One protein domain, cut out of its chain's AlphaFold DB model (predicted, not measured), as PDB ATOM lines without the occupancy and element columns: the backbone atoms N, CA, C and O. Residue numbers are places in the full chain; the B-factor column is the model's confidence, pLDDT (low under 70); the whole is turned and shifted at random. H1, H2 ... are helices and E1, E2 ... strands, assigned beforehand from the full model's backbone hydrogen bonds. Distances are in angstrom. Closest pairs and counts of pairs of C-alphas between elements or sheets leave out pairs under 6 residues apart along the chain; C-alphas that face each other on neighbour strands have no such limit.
ATOM      1  N   PRO A   3     197.357 276.684 165.054       87.12
ATOM      2  CA  PRO A   3     197.408 275.509 164.204       87.12
ATOM      3  C   PRO A   3     198.496 274.543 164.677       87.12
ATOM      4  O   PRO A   3     199.557 274.931 165.176       87.12
ATOM      5  N   ARG A   4     198.206 273.254 164.527       88.56
ATOM      6  CA  ARG A   4     199.059 272.134 164.892       88.56
ATOM      7  C   ARG A   4     199.207 271.222 163.688       88.56
ATOM      8  O   ARG A   4     198.223 270.654 163.235       88.56
ATOM      9  N   TYR A   5     200.418 271.068 163.182       88.06
ATOM     10  CA  TYR A   5     200.745 270.167 162.076       88.06
ATOM     11  C   TYR A   5     202.250 269.882 162.094       88.06
ATOM     12  O   TYR A   5     203.010 270.585 162.769       88.06
ATOM     13  N   ASP A   6     202.670 268.796 161.445       88.38
ATOM     14  CA  ASP A   6     204.060 268.309 161.428       88.38
ATOM     15  C   ASP A   6     204.669 268.070 162.822       88.38
ATOM     16  O   ASP A   6     205.874 268.181 163.032       88.38
ATOM     17  N   GLY A   7     203.828 267.757 163.812       85.12
ATOM     18  CA  GLY A   7     204.262 267.542 165.194       85.12
ATOM     19  C   GLY A   7     204.540 268.818 166.001       85.12
ATOM     20  O   GLY A   7     205.091 268.716 167.099       85.12
ATOM     21  N   TYR A   8     204.141 270.000 165.517       89.31
ATOM     22  CA  TYR A   8     204.342 271.283 166.205       89.31
ATOM     23  C   TYR A   8     203.060 272.112 166.302       89.31
ATOM     24  O   TYR A   8     202.222 272.082 165.408       89.31
ATOM     25  N   HIS A   9     202.943 272.895 167.375       87.88
ATOM     26  CA  HIS A   9     202.056 274.051 167.481       87.88
ATOM     27  C   HIS A   9     202.768 275.275 166.903       87.88
ATOM     28  O   HIS A   9     203.863 275.606 167.359       87.88
ATOM     29  N   HIS A  10     202.161 275.954 165.935       88.56
ATOM     30  CA  HIS A  10     202.746 277.107 165.243       88.56
ATOM     31  C   HIS A  10     202.226 278.409 165.859       88.56
ATOM     32  O   HIS A  10     201.212 278.964 165.441       88.56
ATOM     33  N   LEU A  11     202.916 278.887 166.897       85.62
ATOM     34  CA  LEU A  11     202.478 279.996 167.755       85.62
ATOM     35  C   LEU A  11     202.473 281.356 167.033       85.62
ATOM     36  O   LEU A  11     201.712 282.243 167.407       85.62
ATOM     37  N   TYR A  12     203.265 281.528 165.974       81.00
ATOM     38  CA  TYR A  12     203.248 282.742 165.141       81.00
ATOM     39  C   TYR A  12     201.976 282.877 164.285       81.00
ATOM     40  O   TYR A  12     201.650 283.972 163.840       81.00
ATOM     41  N   GLN A  13     201.240 281.780 164.078       81.25
ATOM     42  CA  GLN A  13     199.965 281.747 163.350       81.25
ATOM     43  C   GLN A  13     198.772 281.820 164.315       81.25
ATOM     44  O   GLN A  13     197.676 281.354 164.004       81.25
ATOM     45  N   THR A  14     198.989 282.346 165.525       81.62
ATOM     46  CA  THR A  14     197.940 282.427 166.538       81.62
ATOM     47  C   THR A  14     196.888 283.449 166.130       81.62
ATOM     48  O   THR A  14     197.175 284.635 165.998       81.62
ATOM     49  N   VAL A  15     195.643 282.996 166.018       80.50
ATOM     50  CA  VAL A  15     194.471 283.871 165.913       80.50
ATOM     51  C   VAL A  15     193.977 284.176 167.324       80.50
ATOM     52  O   VAL A  15     193.565 283.260 168.043       80.50
ATOM     53  N   VAL A  16     194.042 285.439 167.738       77.69
ATOM     54  CA  VAL A  16     193.534 285.895 169.039       77.69
ATOM     55  C   VAL A  16     192.063 286.256 168.883       77.69
ATOM     56  O   VAL A  16     191.716 287.069 168.034       77.69
ATOM     57  N   PHE A  17     191.215 285.601 169.673       68.88
ATOM     58  CA  PHE A  17     189.771 285.822 169.648       68.88
ATOM     59  C   PHE A  17     189.355 287.004 170.509       68.88
ATOM     60  O   PHE A  17     188.529 287.803 170.089       68.88
ATOM     61  N   ASP A  18     189.952 287.093 171.693       70.31
ATOM     62  CA  ASP A  18     189.717 288.163 172.645       70.31
ATOM     63  C   ASP A  18     190.959 288.342 173.532       70.31
ATOM     64  O   ASP A  18     191.787 287.424 173.644       70.31
ATOM     65  N   ARG A  19     191.138 289.536 174.107       68.12
ATOM     66  CA  ARG A  19     192.324 289.905 174.887       68.12
ATOM     67  C   ARG A  19     192.001 290.932 175.972       68.12
ATOM     68  O   ARG A  19     191.862 292.114 175.682       68.12
ATOM     69  N   VAL A  20     192.065 290.499 177.229       58.22
ATOM     70  CA  VAL A  20     191.946 291.388 178.401       58.22
ATOM     71  C   VAL A  20     193.281 292.072 178.735       58.22
ATOM     72  O   VAL A  20     193.305 293.209 179.193       58.22
ATOM     73  N   GLU A  21     194.416 291.434 178.422       63.28
ATOM     74  CA  GLU A  21     195.750 291.996 178.658       63.28
ATOM     75  C   GLU A  21     196.762 291.657 177.550       63.28
ATOM     76  O   GLU A  21     196.674 290.593 176.927       63.28
ATOM     77  N   PRO A  22     197.772 292.517 177.306       65.19
ATOM     78  CA  PRO A  22     198.864 292.193 176.399       65.19
ATOM     79  C   PRO A  22     199.595 290.922 176.848       65.19
ATOM     80  O   PRO A  22     200.074 290.821 177.974       65.19
ATOM     81  N   PHE A  23     199.737 289.963 175.939       69.44
ATOM     82  CA  PHE A  23     200.630 288.824 176.108       69.44
ATOM     83  C   PHE A  23     201.310 288.517 174.775       69.44
ATOM     84  O   PHE A  23     200.780 288.827 173.707       69.44
ATOM     85  N   GLN A  24     202.484 287.893 174.838       67.25
ATOM     86  CA  GLN A  24     203.193 287.421 173.658       67.25
ATOM     87  C   GLN A  24     203.735 286.021 173.917       67.25
ATOM     88  O   GLN A  24     204.403 285.762 174.920       67.25
ATOM     89  N   LEU A  25     203.457 285.111 172.986       73.12
ATOM     90  CA  LEU A  25     204.087 283.801 172.975       73.12
ATOM     91  C   LEU A  25     205.540 283.980 172.523       73.12
ATOM     92  O   LEU A  25     205.802 284.437 171.414       73.12
ATOM     93  N   LYS A  26     206.486 283.666 173.414       71.50
ATOM     94  CA  LYS A  26     207.929 283.792 173.147       71.50
ATOM     95  C   LYS A  26     208.468 282.772 172.126       71.50
ATOM     96  O   LYS A  26     209.319 283.158 171.331       71.50
ATOM     97  N   PRO A  27     208.028 281.495 172.102       79.06
ATOM     98  CA  PRO A  27     208.447 280.575 171.050       79.06
ATOM     99  C   PRO A  27     207.653 280.817 169.759       79.06
ATOM    100  O   PRO A  27     206.455 281.069 169.811       79.06
ATOM    101  N   LEU A  28     208.285 280.647 168.592       83.56
ATOM    102  CA  LEU A  28     207.571 280.619 167.304       83.56
ATOM    103  C   LEU A  28     206.791 279.309 167.116       83.56
ATOM    104  O   LEU A  28     205.707 279.305 166.537       83.56
ATOM    105  N   LYS A  29     207.327 278.190 167.616       87.50
ATOM    106  CA  LYS A  29     206.678 276.877 167.589       87.50
ATOM    107  C   LYS A  29     207.066 276.027 168.794       87.50
ATOM    108  O   LYS A  29     208.167 276.170 169.317       87.50
ATOM    109  N   VAL A  30     206.179 275.128 169.213       86.62
ATOM    110  CA  VAL A  30     206.400 274.195 170.334       86.62
ATOM    111  C   VAL A  30     206.030 272.785 169.896       86.62
ATOM    112  O   VAL A  30     205.043 272.604 169.187       86.62
ATOM    113  N   LYS A  31     206.817 271.778 170.291       86.06
ATOM    114  CA  LYS A  31     206.532 270.373 169.963       86.06
ATOM    115  C   LYS A  31     205.201 269.950 170.589       86.06
ATOM    116  O   LYS A  31     204.983 270.149 171.781       86.06
ATOM    117  N   ALA A  32     204.319 269.368 169.786       82.69
ATOM    118  CA  ALA A  32     203.039 268.870 170.260       82.69
ATOM    119  C   ALA A  32     203.198 267.510 170.949       82.69
ATOM    120  O   ALA A  32     203.873 266.621 170.429       82.69
ATOM    121  N   VAL A  33     202.510 267.320 172.076       79.19
ATOM    122  CA  VAL A  33     202.392 266.004 172.733       79.19
ATOM    123  C   VAL A  33     201.634 265.022 171.832       79.19
ATOM    124  O   VAL A  33     202.021 263.866 171.699       79.19
ATOM    125  N   TYR A  34     200.592 265.508 171.151       75.81
ATOM    126  CA  TYR A  34     199.819 264.746 170.170       75.81
ATOM    127  C   TYR A  34     200.089 265.289 168.758       75.81
ATOM    128  O   TYR A  34     199.539 266.333 168.405       75.81
ATOM    129  N   PRO A  35     200.891 264.607 167.922       77.12
ATOM    130  CA  PRO A  35     201.426 265.167 166.677       77.12
ATOM    131  C   PRO A  35     200.439 265.178 165.492       77.12
ATOM    132  O   PRO A  35     200.854 265.292 164.344       77.12
ATOM    133  N   ARG A  36     199.130 265.043 165.739       82.81
ATOM    134  CA  ARG A  36     198.106 265.037 164.679       82.81
ATOM    135  C   ARG A  36     197.877 266.445 164.132       82.81
ATOM    136  O   ARG A  36     197.956 267.410 164.886       82.81
ATOM    137  N   ALA A  37     197.497 266.561 162.865       86.06
ATOM    138  CA  ALA A  37     197.070 267.841 162.313       86.06
ATOM    139  C   ALA A  37     195.768 268.346 162.981       86.06
ATOM    140  O   ALA A  37     194.943 267.538 163.420       86.06
ATOM    141  N   GLY A  38     195.602 269.661 163.111       87.31
ATOM    142  CA  GLY A  38     194.384 270.306 163.608       87.31
ATOM    143  C   GLY A  38     194.624 271.723 164.125       87.31
ATOM    144  O   GLY A  38     195.724 272.253 164.011       87.31
ATOM    145  N   VAL A  39     193.607 272.338 164.722       85.56
ATOM    146  CA  VAL A  39     193.720 273.649 165.376       85.56
ATOM    147  C   VAL A  39     193.396 273.506 166.858       85.56
ATOM    148  O   VAL A  39     192.459 272.811 167.242       85.56
ATOM    149  N   CYS A  40     194.191 274.147 167.713       76.00
ATOM    150  CA  CYS A  40     194.010 274.126 169.159       76.00
ATOM    151  C   CYS A  40     193.476 275.472 169.662       76.00
ATOM    152  O   CYS A  40     194.040 276.531 169.367       76.00
ATOM    153  N   LEU A  41     192.424 275.439 170.481       79.06
ATOM    154  CA  LEU A  41     192.079 276.560 171.350       79.06
ATOM    155  C   LEU A  41     193.009 276.521 172.565       79.06
ATOM    156  O   LEU A  41     193.047 275.528 173.284       79.06
ATOM    157  N   HIS A  42     193.757 277.597 172.775       73.75
ATOM    158  CA  HIS A  42     194.505 277.812 174.006       73.75
ATOM    159  C   HIS A  42     193.771 278.873 174.812       73.75
ATOM    160  O   HIS A  42     193.534 279.967 174.301       73.75
ATOM    161  N   ILE A  43     193.424 278.524 176.046       73.75
ATOM    162  CA  ILE A  43     192.856 279.429 177.040       73.75
ATOM    163  C   ILE A  43     193.972 279.649 178.052       73.75
ATOM    164  O   ILE A  43     194.435 278.699 178.683       73.75
ATOM    165  N   ILE A  44     194.482 280.874 178.118       69.31
ATOM    166  CA  ILE A  44     195.568 281.232 179.028       69.31
ATOM    167  C   ILE A  44     194.919 281.965 180.187       69.31
ATOM    168  O   ILE A  44     194.574 283.137 180.067       69.31
ATOM    169  N   LEU A  45     194.726 281.243 181.282       70.19
ATOM    170  CA  LEU A  45     194.172 281.804 182.502       70.19
ATOM    171  C   LEU A  45     195.299 282.367 183.359       70.19
ATOM    172  O   LEU A  45     196.398 281.807 183.420       70.19
ATOM    173  N   ARG A  46     195.014 283.482 184.024       66.88
ATOM    174  CA  ARG A  46     195.822 283.954 185.142       66.88
ATOM    175  C   ARG A  46     195.180 283.489 186.433       66.88
ATOM    176  O   ARG A  46     193.966 283.328 186.496       66.88
ATOM    177  N   ARG A  47     196.020 283.304 187.443       66.00
ATOM    178  CA  ARG A  47     195.565 283.071 188.804       66.00
ATOM    179  C   ARG A  47     194.802 284.307 189.289       66.00
ATOM    180  O   ARG A  47     195.273 285.429 189.096       66.00
ATOM    181  N   SER A  48     193.620 284.087 189.833       68.12
ATOM    182  CA  SER A  48     192.712 285.090 190.380       68.12
ATOM    183  C   SER A  48     192.867 285.196 191.899       68.12
ATOM    184  O   SER A  48     193.429 284.307 192.534       68.12
ATOM    185  N   GLN A  49     192.322 286.259 192.499       68.81
ATOM    186  CA  GLN A  49     192.272 286.387 193.960       68.81
ATOM    187  C   GLN A  49     191.470 285.245 194.609       68.81
ATOM    188  O   GLN A  49     191.846 284.769 195.671       68.81
ATOM    189  N   ILE A  50     190.424 284.743 193.943       67.31
ATOM    190  CA  ILE A  50     189.632 283.599 194.420       67.31
ATOM    191  C   ILE A  50     190.512 282.347 194.546       67.31
ATOM    192  O   ILE A  50     190.424 281.639 195.546       67.31
ATOM    193  N   ASP A  51     191.410 282.090 193.589       70.19
ATOM    194  CA  ASP A  51     192.343 280.954 193.678       70.19
ATOM    195  C   ASP A  51     193.231 281.031 194.931       70.19
ATOM    196  O   ASP A  51     193.617 280.001 195.495       70.19
ATOM    197  N   ASP A  52     193.560 282.250 195.363       76.69
ATOM    198  CA  ASP A  52     194.335 282.511 196.574       76.69
ATOM    199  C   ASP A  52     193.474 282.410 197.837       76.69
ATOM    200  O   ASP A  52     193.890 281.762 198.800       76.69
ATOM    201  N   ASP A  53     192.257 282.955 197.813       78.06
ATOM    202  CA  ASP A  53     191.295 282.886 198.917       78.06
ATOM    203  C   ASP A  53     190.934 281.427 199.261       78.06
ATOM    204  O   ASP A  53     190.829 281.060 200.433       78.06
ATOM    205  N   PHE A  54     190.818 280.564 198.244       73.88
ATOM    206  CA  PHE A  54     190.585 279.122 198.393       73.88
ATOM    207  C   PHE A  54     191.869 278.294 198.581       73.88
ATOM    208  O   PHE A  54     191.797 277.068 198.685       73.88
ATOM    209  N   GLN A  55     193.041 278.936 198.650       79.31
ATOM    210  CA  GLN A  55     194.350 278.297 198.848       79.31
ATOM    211  C   GLN A  55     194.635 277.161 197.848       79.31
ATOM    212  O   GLN A  55     195.226 276.133 198.195       79.31
ATOM    213  N   LEU A  56     194.218 277.327 196.590       71.75
ATOM    214  CA  LEU A  56     194.359 276.284 195.577       71.75
ATOM    215  C   LEU A  56     195.839 276.045 195.224       71.75
ATOM    216  O   LEU A  56     196.590 277.015 195.057       71.75
ATOM    217  N   PRO A  57     196.286 274.783 195.045       70.88
ATOM    218  CA  PRO A  57     197.668 274.492 194.678       70.88
ATOM    219  C   PRO A  57     198.083 275.162 193.354       70.88
ATOM    220  O   PRO A  57     197.241 275.371 192.477       70.88
ATOM    221  N   PRO A  58     199.380 275.453 193.143       63.03
ATOM    222  CA  PRO A  58     199.875 275.945 191.860       63.03
ATOM    223  C   PRO A  58     199.470 275.010 190.707       63.03
ATOM    224  O   PRO A  58     199.798 273.825 190.717       63.03
ATOM    225  N   GLY A  59     198.747 275.542 189.719       59.34
ATOM    226  CA  GLY A  59     198.221 274.779 188.577       59.34
ATOM    227  C   GLY A  59     196.742 274.391 188.684       59.34
ATOM    228  O   GLY A  59     196.164 273.987 187.678       59.34
ATOM    229  N   TYR A  60     196.122 274.572 189.852       53.75
ATOM    230  CA  TYR A  60     194.669 274.656 189.974       53.75
ATOM    231  C   TYR A  60     194.272 276.118 189.777       53.75
ATOM    232  O   TYR A  60     194.751 276.999 190.492       53.75
ATOM    233  N   VAL A  61     193.471 276.357 188.743       58.44
ATOM    234  CA  VAL A  61     192.853 277.651 188.457       58.44
ATOM    235  C   VAL A  61     191.366 277.367 188.353       58.44
ATOM    236  O   VAL A  61     190.945 276.688 187.411       58.44
ATOM    237  N   ASP A  62     190.598 277.812 189.342       61.09
ATOM    238  CA  ASP A  62     189.148 277.791 189.246       61.09
ATOM    239  C   ASP A  62     188.722 278.924 188.323       61.09
ATOM    240  O   ASP A  62     189.068 280.094 188.494       61.09
ATOM    241  N   TRP A  63     187.986 278.551 187.284       67.00
ATOM    242  CA  TRP A  63     187.524 279.502 186.298       67.00
ATOM    243  C   TRP A  63     186.076 279.865 186.583       67.00
ATOM    244  O   TRP A  63     185.149 279.157 186.182       67.00
ATOM    245  N   VAL A  64     185.906 280.971 187.302       64.88
ATOM    246  CA  VAL A  64     184.612 281.629 187.452       64.88
ATOM    247  C   VAL A  64     184.457 282.584 186.279       64.88
ATOM    248  O   VAL A  64     185.223 283.536 186.153       64.88
ATOM    249  N   ILE A  65     183.492 282.292 185.414       68.75
ATOM    250  CA  ILE A  65     183.160 283.112 184.249       68.75
ATOM    251  C   ILE A  65     181.728 283.589 184.319       68.75
ATOM    252  O   ILE A  65     180.845 282.855 184.768       68.75
ATOM    253  N   ASN A  66     181.506 284.801 183.826       70.94
ATOM    254  CA  ASN A  66     180.164 285.304 183.584       70.94
ATOM    255  C   ASN A  66     179.575 284.708 182.284       70.94
ATOM    256  O   ASN A  66     180.255 284.036 181.500       70.94
ATOM    257  N   GLN A  67     178.287 284.962 182.048       77.06
ATOM    258  CA  GLN A  67     177.567 284.458 180.875       77.06
ATOM    259  C   GLN A  67     178.180 284.923 179.539       77.06
ATOM    260  O   GLN A  67     178.234 284.145 178.585       77.06
ATOM    261  N   GLU A  68     178.664 286.165 179.455       79.31
ATOM    262  CA  GLU A  68     179.272 286.711 178.234       79.31
ATOM    263  C   GLU A  68     180.567 285.966 177.881       79.31
ATOM    264  O   GLU A  68     180.756 285.527 176.743       79.31
ATOM    265  N   GLU A  69     181.427 285.734 178.872       76.19
ATOM    266  CA  GLU A  69     182.651 284.946 178.729       76.19
ATOM    267  C   GLU A  69     182.337 283.505 178.310       76.19
ATOM    268  O   GLU A  69     182.958 282.987 177.379       76.19
ATOM    269  N   TYR A  70     181.333 282.871 178.929       77.44
ATOM    270  CA  TYR A  70     180.875 281.529 178.553       77.44
ATOM    271  C   TYR A  70     180.495 281.444 177.069       77.44
ATOM    272  O   TYR A  70     180.935 280.540 176.347       77.44
ATOM    273  N   GLU A  71     179.726 282.413 176.583       81.56
ATOM    274  CA  GLU A  71     179.325 282.480 175.180       81.56
ATOM    275  C   GLU A  71     180.510 282.724 174.240       81.56
ATOM    276  O   GLU A  71     180.594 282.104 173.172       81.56
ATOM    277  N   LEU A  72     181.450 283.590 174.624       81.69
ATOM    278  CA  LEU A  72     182.672 283.859 173.859       81.69
ATOM    279  C   LEU A  72     183.531 282.603 173.702       81.69
ATOM    280  O   LEU A  72     183.994 282.296 172.599       81.69
ATOM    281  N   ILE A  73     183.692 281.828 174.772       79.44
ATOM    282  CA  ILE A  73     184.407 280.547 174.734       79.44
ATOM    283  C   ILE A  73     183.689 279.583 173.798       79.44
ATOM    284  O   ILE A  73     184.335 278.949 172.961       79.44
ATOM    285  N   GLY A  74     182.358 279.509 173.882       79.69
ATOM    286  CA  GLY A  74     181.532 278.721 172.968       79.69
ATOM    287  C   GLY A  74     181.802 279.058 171.498       79.69
ATOM    288  O   GLY A  74     182.087 278.163 170.696       79.69
ATOM    289  N   LYS A  75     181.811 280.351 171.149       84.06
ATOM    290  CA  LYS A  75     182.128 280.836 169.793       84.06
ATOM    291  C   LYS A  75     183.557 280.474 169.370       84.06
ATOM    292  O   LYS A  75     183.770 280.000 168.254       84.06
ATOM    293  N   ALA A  76     184.535 280.630 170.262       82.69
ATOM    294  CA  ALA A  76     185.929 280.284 169.983       82.69
ATOM    295  C   ALA A  76     186.128 278.773 169.762       82.69
ATOM    296  O   ALA A  76     186.905 278.360 168.895       82.69
ATOM    297  N   LEU A  77     185.408 277.936 170.517       81.88
ATOM    298  CA  LEU A  77     185.395 276.484 170.337       81.88
ATOM    299  C   LEU A  77     184.796 276.105 168.978       81.88
ATOM    300  O   LEU A  77     185.412 275.302 168.274       81.88
ATOM    301  N   ALA A  78     183.655 276.693 168.603       82.69
ATOM    302  CA  ALA A  78     183.007 276.455 167.313       82.69
ATOM    303  C   ALA A  78     183.936 276.821 166.147       82.69
ATOM    304  O   ALA A  78     184.195 275.996 165.271       82.69
ATOM    305  N   ARG A  79     184.571 277.997 166.202       84.56
ATOM    306  CA  ARG A  79     185.539 278.398 165.174       84.56
ATOM    307  C   ARG A  79     186.747 277.470 165.093       84.56
ATOM    308  O   ARG A  79     187.265 277.219 164.008       84.56
ATOM    309  N   SER A  80     187.213 276.946 166.226       84.25
ATOM    310  CA  SER A  80     188.297 275.963 166.228       84.25
ATOM    311  C   SER A  80     187.898 274.659 165.523       84.25
ATOM    312  O   SER A  80     188.775 274.020 164.938       84.25
ATOM    313  N   ASP A  81     186.622 274.254 165.573       83.62
ATOM    314  CA  ASP A  81     186.126 273.095 164.816       83.62
ATOM    315  C   ASP A  81     186.086 273.387 163.322       83.62
ATOM    316  O   ASP A  81     186.598 272.573 162.556       83.62
ATOM    317  N   GLU A  82     185.551 274.544 162.925       85.62
ATOM    318  CA  GLU A  82     185.509 274.987 161.525       85.62
ATOM    319  C   GLU A  82     186.907 275.025 160.909       85.62
ATOM    320  O   GLU A  82     187.165 274.350 159.921       85.62
ATOM    321  N   LEU A  83     187.854 275.723 161.547       86.88
ATOM    322  CA  LEU A  83     189.226 275.809 161.040       86.88
ATOM    323  C   LEU A  83     189.929 274.453 161.010       86.88
ATOM    324  O   LEU A  83     190.812 274.228 160.184       86.88
ATOM    325  N   THR A  84     189.572 273.543 161.919       86.06
ATOM    326  CA  THR A  84     190.098 272.180 161.844       86.06
ATOM    327  C   THR A  84     189.484 271.435 160.661       86.06
ATOM    328  O   THR A  84     190.221 270.782 159.929       86.06
ATOM    329  N   ALA A  85     188.178 271.570 160.425       86.62
ATOM    330  CA  ALA A  85     187.516 270.990 159.262       86.62
ATOM    331  C   ALA A  85     188.115 271.502 157.948       86.62
ATOM    332  O   ALA A  85     188.440 270.680 157.093       86.62
ATOM    333  N   ASP A  86     188.368 272.806 157.841       87.69
ATOM    334  CA  ASP A  86     189.033 273.419 156.688       87.69
ATOM    335  C   ASP A  86     190.451 272.858 156.482       87.69
ATOM    336  O   ASP A  86     190.874 272.613 155.354       87.69
ATOM    337  N   LEU A  87     191.191 272.620 157.572       85.31
ATOM    338  CA  LEU A  87     192.580 272.162 157.514       85.31
ATOM    339  C   LEU A  87     192.722 270.666 157.191       85.31
ATOM    340  O   LEU A  87     193.653 270.282 156.486       85.31
ATOM    341  N   ILE A  88     191.872 269.804 157.763       86.31
ATOM    342  CA  ILE A  88     192.057 268.338 157.721       86.31
ATOM    343  C   ILE A  88     190.855 267.557 157.169       86.31
ATOM    344  O   ILE A  88     190.854 266.324 157.230       86.31
ATOM    345  N   GLY A  89     189.826 268.242 156.665       84.00
ATOM    346  CA  GLY A  89     188.629 267.643 156.060       84.00
ATOM    347  C   GLY A  89     187.635 267.031 157.053       84.00
ATOM    348  O   GLY A  89     186.752 266.277 156.653       84.00
ATOM    349  N   LYS A  90     187.788 267.297 158.355       80.06
ATOM    350  CA  LYS A  90     186.895 266.816 159.423       80.06
ATOM    351  C   LYS A  90     186.955 267.723 160.652       80.06
ATOM    352  O   LYS A  90     188.031 268.254 160.939       80.06
ATOM    353  N   PRO A  91     185.852 267.877 161.406       72.19
ATOM    354  CA  PRO A  91     185.856 268.658 162.638       72.19
ATOM    355  C   PRO A  91     186.890 268.117 163.634       72.19
ATOM    356  O   PRO A  91     187.181 266.918 163.674       72.19
ATOM    357  N   GLY A  92     187.470 269.018 164.433       64.44
ATOM    358  CA  GLY A  92     188.599 268.696 165.310       64.44
ATOM    359  C   GLY A  92     188.264 267.735 166.447       64.44
ATOM    360  O   GLY A  92     189.151 267.028 166.929       64.44
ATOM    361  N   TRP A  93     186.991 267.664 166.838       64.31
ATOM    362  CA  TRP A  93     186.482 266.756 167.861       64.31
ATOM    363  C   TRP A  93     185.395 265.830 167.302       64.31
ATOM    364  O   TRP A  93     184.360 266.279 166.829       64.31
ATOM    365  N   GLY A  94     185.622 264.516 167.391       52.06
ATOM    366  CA  GLY A  94     184.678 263.469 166.969       52.06
ATOM    367  C   GLY A  94     183.692 263.011 168.056       52.06
ATOM    368  O   GLY A  94     183.243 261.871 168.009       52.06
ATOM    369  N   GLY A  95     183.405 263.841 169.069       56.34
ATOM    370  CA  GLY A  95     182.548 263.510 170.220       56.34
ATOM    371  C   GLY A  95     182.241 264.727 171.109       56.34
ATOM    372  O   GLY A  95     182.680 265.834 170.796       56.34
ATOM    373  N   LYS A  96     181.501 264.548 172.223       48.81
ATOM    374  CA  LYS A  96     181.245 265.633 173.200       48.81
ATOM    375  C   LYS A  96     182.580 266.208 173.688       48.81
ATOM    376  O   LYS A  96     183.409 265.474 174.222       48.81
ATOM    377  N   ARG A  97     182.787 267.516 173.498       59.72
ATOM    378  CA  ARG A  97     183.996 268.212 173.961       59.72
ATOM    379  C   ARG A  97     184.124 268.049 175.487       59.72
ATOM    380  O   ARG A  97     183.123 268.235 176.174       59.72
ATOM    381  N   PRO A  98     185.319 267.755 176.032       49.91
ATOM    382  CA  PRO A  98     185.507 267.488 177.460       49.91
ATOM    383  C   PRO A  98     185.057 268.661 178.332       49.91
ATOM    384  O   PRO A  98     184.484 268.425 179.383       49.91
ATOM    385  N   PHE A  99     185.175 269.903 177.852       53.06
ATOM    386  CA  PHE A  99     184.700 271.112 178.542       53.06
ATOM    387  C   PHE A  99     183.178 271.220 178.679       53.06
ATOM    388  O   PHE A  99     182.700 271.942 179.541       53.06
ATOM    389  N   ALA A 100     182.410 270.467 177.888       45.38
ATOM    390  CA  ALA A 100     180.968 270.350 178.090       45.38
ATOM    391  C   ALA A 100     180.615 269.443 179.288       45.38
ATOM    392  O   ALA A 100     179.470 269.438 179.726       45.38
ATOM    393  N   SER A 101     181.571 268.653 179.802       37.94
ATOM    394  CA  SER A 101     181.398 267.764 180.963       37.94
ATOM    395  C   SER A 101     182.392 268.006 182.109       37.94
ATOM    396  O   SER A 101     182.182 267.489 183.205       37.94
ATOM    397  N   THR A 102     183.470 268.772 181.908       38.56
ATOM    398  CA  THR A 102     184.411 269.179 182.961       38.56
ATOM    399  C   THR A 102     183.994 270.530 183.524       38.56
ATOM    400  O   THR A 102     184.246 271.554 182.899       38.56
ATOM    401  N   LYS A 103     183.338 270.480 184.688       40.50
ATOM    402  CA  LYS A 103     183.142 271.535 185.698       40.50
ATOM    403  C   LYS A 103     183.593 272.952 185.289       40.50
ATOM    404  O   LYS A 103     184.599 273.450 185.779       40.50
ATOM    405  N   LEU A 104     182.830 273.602 184.414       43.31
ATOM    406  CA  LEU A 104     182.787 275.060 184.351       43.31
ATOM    407  C   LEU A 104     181.777 275.497 185.412       43.31
ATOM    408  O   LEU A 104     180.606 275.122 185.337       43.31
ATOM    409  N   HIS A 105     182.238 276.217 186.430       39.12
ATOM    410  CA  HIS A 105     181.370 276.744 187.475       39.12
ATOM    411  C   HIS A 105     180.844 278.108 187.014       39.12
ATOM    412  O   HIS A 105     181.525 279.122 187.131       39.12
ATOM    413  N   HIS A 106     179.640 278.119 186.436       31.08
ATOM    414  CA  HIS A 106     178.917 279.354 186.137       31.08
ATOM    415  C   HIS A 106     178.367 279.920 187.450       31.08
ATOM    416  O   HIS A 106     177.585 279.249 188.128       31.08
ATOM    417  N   TYR A 107     178.785 281.129 187.812       32.81
ATOM    418  CA  TYR A 107     178.118 281.925 188.838       32.81
ATOM    419  C   TYR A 107     177.234 282.952 188.126       32.81
ATOM    420  O   TYR A 107     177.736 283.699 187.287       32.81
TER     421      TYR A 107
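This is residues 3 to 107 of the 108 residues of an uncharacterized protein of Candidatus Bathyarchaeota archaeon (UniProt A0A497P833). With little regular structure, one long helix, H2, runs beside edge strand E4 of a small sheet of short strands, while short H1 lies far from that sheet. Residues 89 to 107 fold back along H2. The printed part has 105 residues, 39 in named elements, E1 E2 E3 E4 H1 H2 along the chain, class mixed; the sheet, E3 E2 E1 E4, is antiparallel. It is only just compact, close to loose: radius of gyration of the C-alphas 15.3 A, spans 44 by 31 by 23 A.

E1, residues 3 to 5, and E2, residues 8 to 10, form a hairpin, N 5 and O 8 at 3.0 A. E2 and E3, residues 29 to 31, form another, N 9 and O 30 at 2.8 A. E4, residues 38 to 40, is antiparallel to E1, N 4 and O 38 at 2.7 A. E1 to E3 are a meander, each strand the antiparallel neighbour of the one before; E4 beside E1 makes it a Greek key. H1, residues 49 to 53, is not on the sheet. H2, residues 67 to 88, touches E4, closest C-alphas Gly 38 and Thr 84, 5.0 A. In H1 and H2 every O i to N i+4 pair is within hydrogen-bond range.

E1 begins at C-alpha 3 (197.408, 275.509, 164.204). H2, 31.7 A long, ends at C-alpha 88 (192.057, 268.338, 157.721).

The printed part has no cut. The links E2 to E3 and H1 to H2 are long. Its mean pLDDT is 72.6; 37 residues are under 70, among them 92 to 107.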